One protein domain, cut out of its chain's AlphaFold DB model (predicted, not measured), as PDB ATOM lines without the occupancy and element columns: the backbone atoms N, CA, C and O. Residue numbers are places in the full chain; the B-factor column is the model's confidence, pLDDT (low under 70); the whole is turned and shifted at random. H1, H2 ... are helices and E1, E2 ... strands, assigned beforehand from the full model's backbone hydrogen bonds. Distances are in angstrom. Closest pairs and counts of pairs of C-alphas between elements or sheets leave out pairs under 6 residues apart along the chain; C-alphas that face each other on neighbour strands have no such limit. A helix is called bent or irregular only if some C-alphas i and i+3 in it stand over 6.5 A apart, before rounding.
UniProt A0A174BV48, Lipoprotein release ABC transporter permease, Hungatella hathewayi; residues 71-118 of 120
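Overview. This is residues 71 to 118 of the 120 residues of the protein "Lipoprotein release ABC transporter permease" of Hungatella hathewayi (UniProt A0A174BV48). A short helix, H1, at one end of the structure is joined by a looping link to a long, bent hairpin of two strands, E1 and E2, and a second short helix, H2, follows at the hairpin's open end. The turn of the hairpin, within residues 98 to 103, and residues 81 to 86 of the link stick out. The printed part has 48 residues with two named helices and two named strands, in the order H1, E1, E2, H2; the sheet, E1 - E2, is antiparallel and the class is mixed, helices and strands. The whole is only just extended, close to loose, with a radius of gyration of the C-alphas of 14.5 A, and it is flat, spanning 46 by 26 by 14 A.

Arrangement. H1, residues 73 to 80, is apart from E2, residues 102 to 109, and from H2, residues 111 to 116. E1, residues 91 to 99, bends by 55 degrees at residue 94. E1 and E2 form a hairpin with a tight link, and their directions stand at 162 degrees. N 94 and O 106 are within hydrogen-bond range at 2.8 A, as are N 104 and O 97 at 2.8 A. The closest C-alphas of E1 and H2, Phe 91 and Met 113, are 7.2 A apart. In H1 and H2 every O i to N i+4 pair is within hydrogen-bond range.

Along the chain. H1 begins at C-alpha 73, (-2.474, -13.279, -28.383), and is 10.7 A long from first to last C-alpha. E1 measures 22.4 A and ends at C-alpha 99, (-36.017, -16.854, -21.420). E2 measures 21.1 A. H2, 8.7 A, ends at C-alpha 116, (-17.727, -6.853, -41.335).

Size, cuts and confidence. The two C-alphas farthest apart, Glu 83 and Asn 100, are 45.9 A apart. The printed part has no cut, and no link is long. Its mean pLDDT is 87.4, and no printed residue is under 70.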
ATOM      1  N   ILE A  71      -7.137 -19.274 -29.492       82.75
ATOM      2  CA  ILE A  71      -5.846 -18.788 -30.009       82.75
ATOM      3  C   ILE A  71      -5.116 -17.928 -28.982       82.75
ATOM      4  O   ILE A  71      -5.744 -17.205 -28.207       82.75
ATOM      5  N   SER A  72      -3.784 -17.980 -28.994       84.69
ATOM      6  CA  SER A  72      -2.980 -17.073 -28.179       84.69
ATOM      7  C   SER A  72      -2.939 -15.667 -28.783       84.69
ATOM      8  O   SER A  72      -3.080 -15.476 -29.993       84.69
ATOM      9  N   GLU A  73      -2.666 -14.668 -27.944       83.50
ATOM     10  CA  GLU A  73      -2.474 -13.279 -28.383       83.50
ATOM     11  C   GLU A  73      -1.373 -13.128 -29.444       83.50
ATOM     12  O   GLU A  73      -1.477 -12.304 -30.351       83.50
ATOM     13  N   GLN A  74      -0.327 -13.954 -29.370       85.81
ATOM     14  CA  GLN A  74       0.769 -13.936 -30.338       85.81
ATOM     15  C   GLN A  74       0.310 -14.440 -31.709       85.81
ATOM     16  O   GLN A  74       0.523 -13.760 -32.710       85.81
ATOM     17  N   GLN A  75      -0.393 -15.577 -31.745       86.00
ATOM     18  CA  GLN A  75      -0.957 -16.133 -32.981       86.00
ATOM     19  C   GLN A  75      -1.972 -15.173 -33.610       86.00
ATOM     20  O   GLN A  75      -2.010 -14.996 -34.824       86.00
ATOM     21  N   ARG A  76      -2.760 -14.489 -32.778       83.56
ATOM     22  CA  ARG A  76      -3.703 -13.458 -33.212       83.56
ATOM     23  C   ARG A  76      -2.999 -12.288 -33.901       83.56
ATOM     24  O   ARG A  76      -3.404 -11.879 -34.984       83.56
ATOM     25  N   GLN A  77      -1.932 -11.758 -33.303       86.00
ATOM     26  CA  GLN A  77      -1.164 -10.671 -33.915       86.00
ATOM     27  C   GLN A  77      -0.493 -11.079 -35.227       86.00
ATOM     28  O   GLN A  77      -0.309 -10.231 -36.095       86.00
ATOM     29  N   GLU A  78      -0.116 -12.346 -35.379       89.69
ATOM     30  CA  GLU A  78       0.389 -12.859 -36.652       89.69
ATOM     31  C   GLU A  78      -0.697 -12.861 -37.730       89.69
ATOM     32  O   GLU A  78      -0.414 -12.440 -38.846       89.69
ATOM     33  N   LEU A  79      -1.942 -13.227 -37.397       88.12
ATOM     34  CA  LEU A  79      -3.068 -13.174 -38.339       88.12
ATOM     35  C   LEU A  79      -3.354 -11.745 -38.823       88.12
ATOM     36  O   LEU A  79      -3.565 -11.538 -40.014       88.12
ATOM     37  N   TYR A  80      -3.281 -10.745 -37.940       86.31
ATOM     38  CA  TYR A  80      -3.451  -9.337 -38.331       86.31
ATOM     39  C   TYR A  80      -2.347  -8.808 -39.265       86.31
ATOM     40  O   TYR A  80      -2.536  -7.774 -39.899       86.31
ATOM     41  N   LYS A  81      -1.186  -9.473 -39.338       89.25
ATOM     42  CA  LYS A  81      -0.045  -9.051 -40.172       89.25
ATOM     43  C   LYS A  81      -0.052  -9.665 -41.573       89.25
ATOM     44  O   LYS A  81       0.795  -9.298 -42.382       89.25
ATOM     45  N   GLN A  82      -0.949 -10.609 -41.858       88.69
ATOM     46  CA  GLN A  82      -1.001 -11.274 -43.158       88.69
ATOM     47  C   GLN A  82      -1.774 -10.415 -44.162       88.69
ATOM     48  O   GLN A  82      -2.972 -10.209 -44.008       88.69
ATOM     49  N   GLU A  83      -1.101  -9.954 -45.220       86.12
ATOM     50  CA  GLU A  83      -1.720  -9.135 -46.280       86.12
ATOM     51  C   GLU A  83      -2.803  -9.888 -47.074       86.12
ATOM     52  O   GLU A  83      -3.678  -9.278 -47.684       86.12
ATOM     53  N   GLU A  84      -2.762 -11.221 -47.055       87.81
ATOM     54  CA  GLU A  84      -3.715 -12.100 -47.740       87.81
ATOM     55  C   GLU A  84      -5.076 -12.165 -47.027       87.81
ATOM     56  O   GLU A  84      -6.083 -12.549 -47.629       87.81
ATOM     57  N   ILE A  85      -5.124 -11.781 -45.747       87.56
ATOM     58  CA  ILE A  85      -6.341 -11.799 -44.944       87.56
ATOM     59  C   ILE A  85      -7.029 -10.438 -45.052       87.56
ATOM     60  O   ILE A  85      -6.525  -9.421 -44.587       87.56
ATOM     61  N   ALA A  86      -8.232 -10.427 -45.628       86.62
ATOM     62  CA  ALA A  86      -8.991  -9.193 -45.837       86.62
ATOM     63  C   ALA A  86      -9.418  -8.509 -44.526       86.62
ATOM     64  O   ALA A  86      -9.479  -7.283 -44.462       86.62
ATOM     65  N   TRP A  87      -9.756  -9.291 -43.498       87.19
ATOM     66  CA  TRP A  87     -10.081  -8.800 -42.161       87.19
ATOM     67  C   TRP A  87     -10.018  -9.936 -41.136       87.19
ATOM     68  O   TRP A  87     -10.222 -11.105 -41.468       87.19
ATOM     69  N   VAL A  88      -9.778  -9.577 -39.876       89.38
ATOM     70  CA  VAL A  88      -9.853 -10.479 -38.722       89.38
ATOM     71  C   VAL A  88     -10.778  -9.835 -37.699       89.38
ATOM     72  O   VAL A  88     -10.640  -8.655 -37.390       89.38
ATOM     73  N   GLY A  89     -11.753 -10.599 -37.215       88.81
ATOM     74  CA  GLY A  89     -12.697 -10.160 -36.196       88.81
ATOM     75  C   GLY A  89     -12.701 -11.127 -35.026       88.81
ATOM     76  O   GLY A  89     -12.443 -12.321 -35.177       88.81
ATOM     77  N   GLU A  90     -13.000 -10.596 -33.852       88.44
ATOM     78  CA  GLU A  90     -13.019 -11.344 -32.606       88.44
ATOM     79  C   GLU A  90     -14.426 -11.333 -32.045       88.44
ATOM     80  O   GLU A  90     -15.083 -10.289 -31.994       88.44
ATOM     81  N   PHE A  91     -14.873 -12.491 -31.580       88.19
ATOM     82  CA  PHE A  91     -16.077 -12.576 -30.783       88.19
ATOM     83  C   PHE A  91     -15.920 -13.623 -29.686       88.19
ATOM     84  O   PHE A  91     -15.180 -14.597 -29.819       88.19
ATOM     85  N   PHE A  92     -16.626 -13.405 -28.587       86.75
ATOM     86  CA  PHE A  92     -16.641 -14.285 -27.432       86.75
ATOM     87  C   PHE A  92     -18.076 -14.428 -26.938       86.75
ATOM     88  O   PHE A  92     -18.721 -13.437 -26.593       86.75
ATOM     89  N   ASN A  93     -18.589 -15.659 -26.905       87.25
ATOM     90  CA  ASN A  93     -19.883 -15.931 -26.289       87.25
ATOM     91  C   ASN A  93     -19.694 -16.015 -24.771       87.25
ATOM     92  O   ASN A  93     -19.038 -16.932 -24.284       87.25
ATOM     93  N   ALA A  94     -20.235 -15.042 -24.040       86.06
ATOM     94  CA  ALA A  94     -20.107 -14.972 -22.591       86.06
ATOM     95  C   ALA A  94     -21.018 -15.992 -21.904       86.06
ATOM     96  O   ALA A  94     -20.556 -16.785 -21.089       86.06
ATOM     97  N   PHE A  95     -22.306 -15.977 -22.242       87.06
ATOM     98  CA  PHE A  95     -23.271 -16.978 -21.804       87.06
ATOM     99  C   PHE A  95     -24.528 -16.921 -22.669       87.06
ATOM    100  O   PHE A  95     -24.752 -15.982 -23.436       87.06
ATOM    101  N   SER A  96     -25.358 -17.951 -22.541       90.25
ATOM    102  CA  SER A  96     -26.660 -18.018 -23.193       90.25
ATOM    103  C   SER A  96     -27.710 -18.439 -22.176       90.25
ATOM    104  O   SER A  96     -27.474 -19.368 -21.407       90.25
ATOM    105  N   GLU A  97     -28.856 -17.768 -22.172       91.12
ATOM    106  CA  GLU A  97     -29.941 -18.027 -21.228       91.12
ATOM    107  C   GLU A  97     -31.252 -18.257 -21.979       91.12
ATOM    108  O   GLU A  97     -31.587 -17.529 -22.912       91.12
ATOM    109  N   GLN A  98     -31.998 -19.286 -21.583       91.00
ATOM    110  CA  GLN A  98     -33.350 -19.516 -22.086       91.00
ATOM    111  C   GLN A  98     -34.329 -18.651 -21.297       91.00
ATOM    112  O   GLN A  98     -34.535 -18.865 -20.105       91.00
ATOM    113  N   VAL A  99     -34.963 -17.701 -21.975       90.00
ATOM    114  CA  VAL A  99     -36.017 -16.854 -21.420       90.00
ATOM    115  C   VAL A  99     -37.322 -17.207 -22.134       90.00
ATOM    116  O   VAL A  99     -37.516 -16.904 -23.312       90.00
ATOM    117  N   ASN A 100     -38.238 -17.861 -21.416       91.25
ATOM    118  CA  ASN A 100     -39.496 -18.408 -21.946       91.25
ATOM    119  C   ASN A 100     -39.282 -19.441 -23.074       91.25
ATOM    120  O   ASN A 100     -38.874 -20.567 -22.811       91.25
ATOM    121  N   HIS A 101     -39.575 -19.058 -24.322       91.62
ATOM    122  CA  HIS A 101     -39.431 -19.876 -25.533       91.62
ATOM    123  C   HIS A 101     -38.312 -19.347 -26.449       91.62
ATOM    124  O   HIS A 101     -38.365 -19.520 -27.667       91.62
ATOM    125  N   SER A 102     -37.340 -18.610 -25.905       91.12
ATOM    126  CA  SER A 102     -36.272 -17.979 -26.685       91.12
ATOM    127  C   SER A 102     -34.931 -18.039 -25.963       91.12
ATOM    128  O   SER A 102     -34.846 -17.728 -24.778       91.12
ATOM    129  N   THR A 103     -33.870 -18.370 -26.700       91.81
ATOM    130  CA  THR A 103     -32.494 -18.310 -26.196       91.81
ATOM    131  C   THR A 103     -31.918 -16.925 -26.447       91.81
ATOM    132  O   THR A 103     -31.821 -16.485 -27.594       91.81
ATOM    133  N   VAL A 104     -31.494 -16.251 -25.388       91.56
ATOM    134  CA  VAL A 104     -30.730 -15.007 -25.468       91.56
ATOM    135  C   VAL A 104     -29.248 -15.357 -25.415       91.56
ATOM    136  O   VAL A 104     -28.801 -16.014 -24.478       91.56
ATOM    137  N   HIS A 105     -28.486 -14.915 -26.413       90.31
ATOM    138  CA  HIS A 105     -27.034 -15.072 -26.458       90.31
ATOM    139  C   HIS A 105     -26.360 -13.745 -26.106       90.31
ATOM    140  O   HIS A 105     -26.557 -12.746 -26.798       90.31
ATOM    141  N   PHE A 106     -25.527 -13.742 -25.069       89.38
ATOM    142  CA  PHE A 106     -24.677 -12.607 -24.734       89.38
ATOM    143  C   PHE A 106     -23.306 -12.828 -25.362       89.38
ATOM    144  O   PHE A 106     -22.508 -13.632 -24.881       89.38
ATOM    145  N   THR A 107     -23.042 -12.126 -26.461       89.81
ATOM    146  CA  THR A 107     -21.798 -12.244 -27.228       89.81
ATOM    147  C   THR A 107     -21.102 -10.891 -27.277       89.81
ATOM    148  O   THR A 107     -21.696  -9.898 -27.689       89.81
ATOM    149  N   TYR A 108     -19.835 -10.855 -26.875       89.19
ATOM    150  CA  TYR A 108     -18.939  -9.743 -27.168       89.19
ATOM    151  C   TYR A 108     -18.412  -9.895 -28.594       89.19
ATOM    152  O   TYR A 108     -18.034 -10.998 -28.984       89.19
ATOM    153  N   ALA A 109     -18.353  -8.805 -29.352       89.69
ATOM    154  CA  ALA A 109     -17.685  -8.745 -30.646       89.69
ATOM    155  C   ALA A 109     -16.867  -7.453 -30.725       89.69
ATOM    156  O   ALA A 109     -17.319  -6.405 -30.262       89.69
ATOM    157  N   ASN A 110     -15.661  -7.525 -31.288       89.12
ATOM    158  CA  ASN A 110     -14.834  -6.338 -31.489       89.12
ATOM    159  C   ASN A 110     -15.357  -5.479 -32.661       89.12
ATOM    160  O   ASN A 110     -16.193  -5.910 -33.458       89.12
ATOM    161  N   ALA A 111     -14.846  -4.250 -32.784       88.38
ATOM    162  CA  ALA A 111     -15.297  -3.308 -33.812       88.38
ATOM    163  C   ALA A 111     -15.114  -3.850 -35.242       88.38
ATOM    164  O   ALA A 111     -15.940  -3.575 -36.108       88.38
ATOM    165  N   ASP A 112     -14.059  -4.625 -35.490       88.25
ATOM    166  CA  ASP A 112     -13.772  -5.178 -36.816       88.25
ATOM    167  C   ASP A 112     -14.772  -6.277 -37.208       88.25
ATOM    168  O   ASP A 112     -15.264  -6.284 -38.338       88.25
ATOM    169  N   MET A 113     -15.168  -7.134 -36.258       87.25
ATOM    170  CA  MET A 113     -16.238  -8.121 -36.448       87.25
ATOM    171  C   MET A 113     -17.607  -7.459 -36.666       87.25
ATOM    172  O   MET A 113     -18.386  -7.905 -37.505       87.25
ATOM    173  N   LEU A 114     -17.921  -6.384 -35.940       87.75
ATOM    174  CA  LEU A 114     -19.193  -5.668 -36.116       87.75
ATOM    175  C   LEU A 114     -19.264  -4.961 -37.478       87.75
ATOM    176  O   LEU A 114     -20.265  -5.076 -38.192       87.75
ATOM    177  N   LYS A 115     -18.168  -4.310 -37.889       86.12
ATOM    178  CA  LYS A 115     -18.056  -3.661 -39.203       86.12
ATOM    179  C   LYS A 115     -18.209  -4.652 -40.353       86.12
ATOM    180  O   LYS A 115     -18.902  -4.335 -41.321       86.12
ATOM    181  N   SER A 116     -17.613  -5.846 -40.266       81.06
ATOM    182  CA  SER A 116     -17.727  -6.853 -41.335       81.06
ATOM    183  C   SER A 116     -19.169  -7.342 -41.528       81.06
ATOM    184  O   SER A 116     -19.601  -7.580 -42.657       81.06
ATOM    185  N   GLN A 117     -19.956  -7.366 -40.449       77.31
ATOM    186  CA  GLN A 117     -21.377  -7.724 -40.463       77.31
ATOM    187  C   GLN A 117     -22.310  -6.565 -40.838       77.31
ATOM    188  O   GLN A 117     -23.530  -6.729 -40.831       77.31
ATOM    189  N   SER A 118     -21.769  -5.395 -41.207       72.50
ATOM    190  CA  SER A 118     -22.563  -4.184 -41.472       72.50
ATOM    191  C   SER A 118     -23.452  -3.781 -40.281       72.50
ATOM    192  O   SER A 118     -24.521  -3.201 -40.478       72.50
TER     193      SER A 118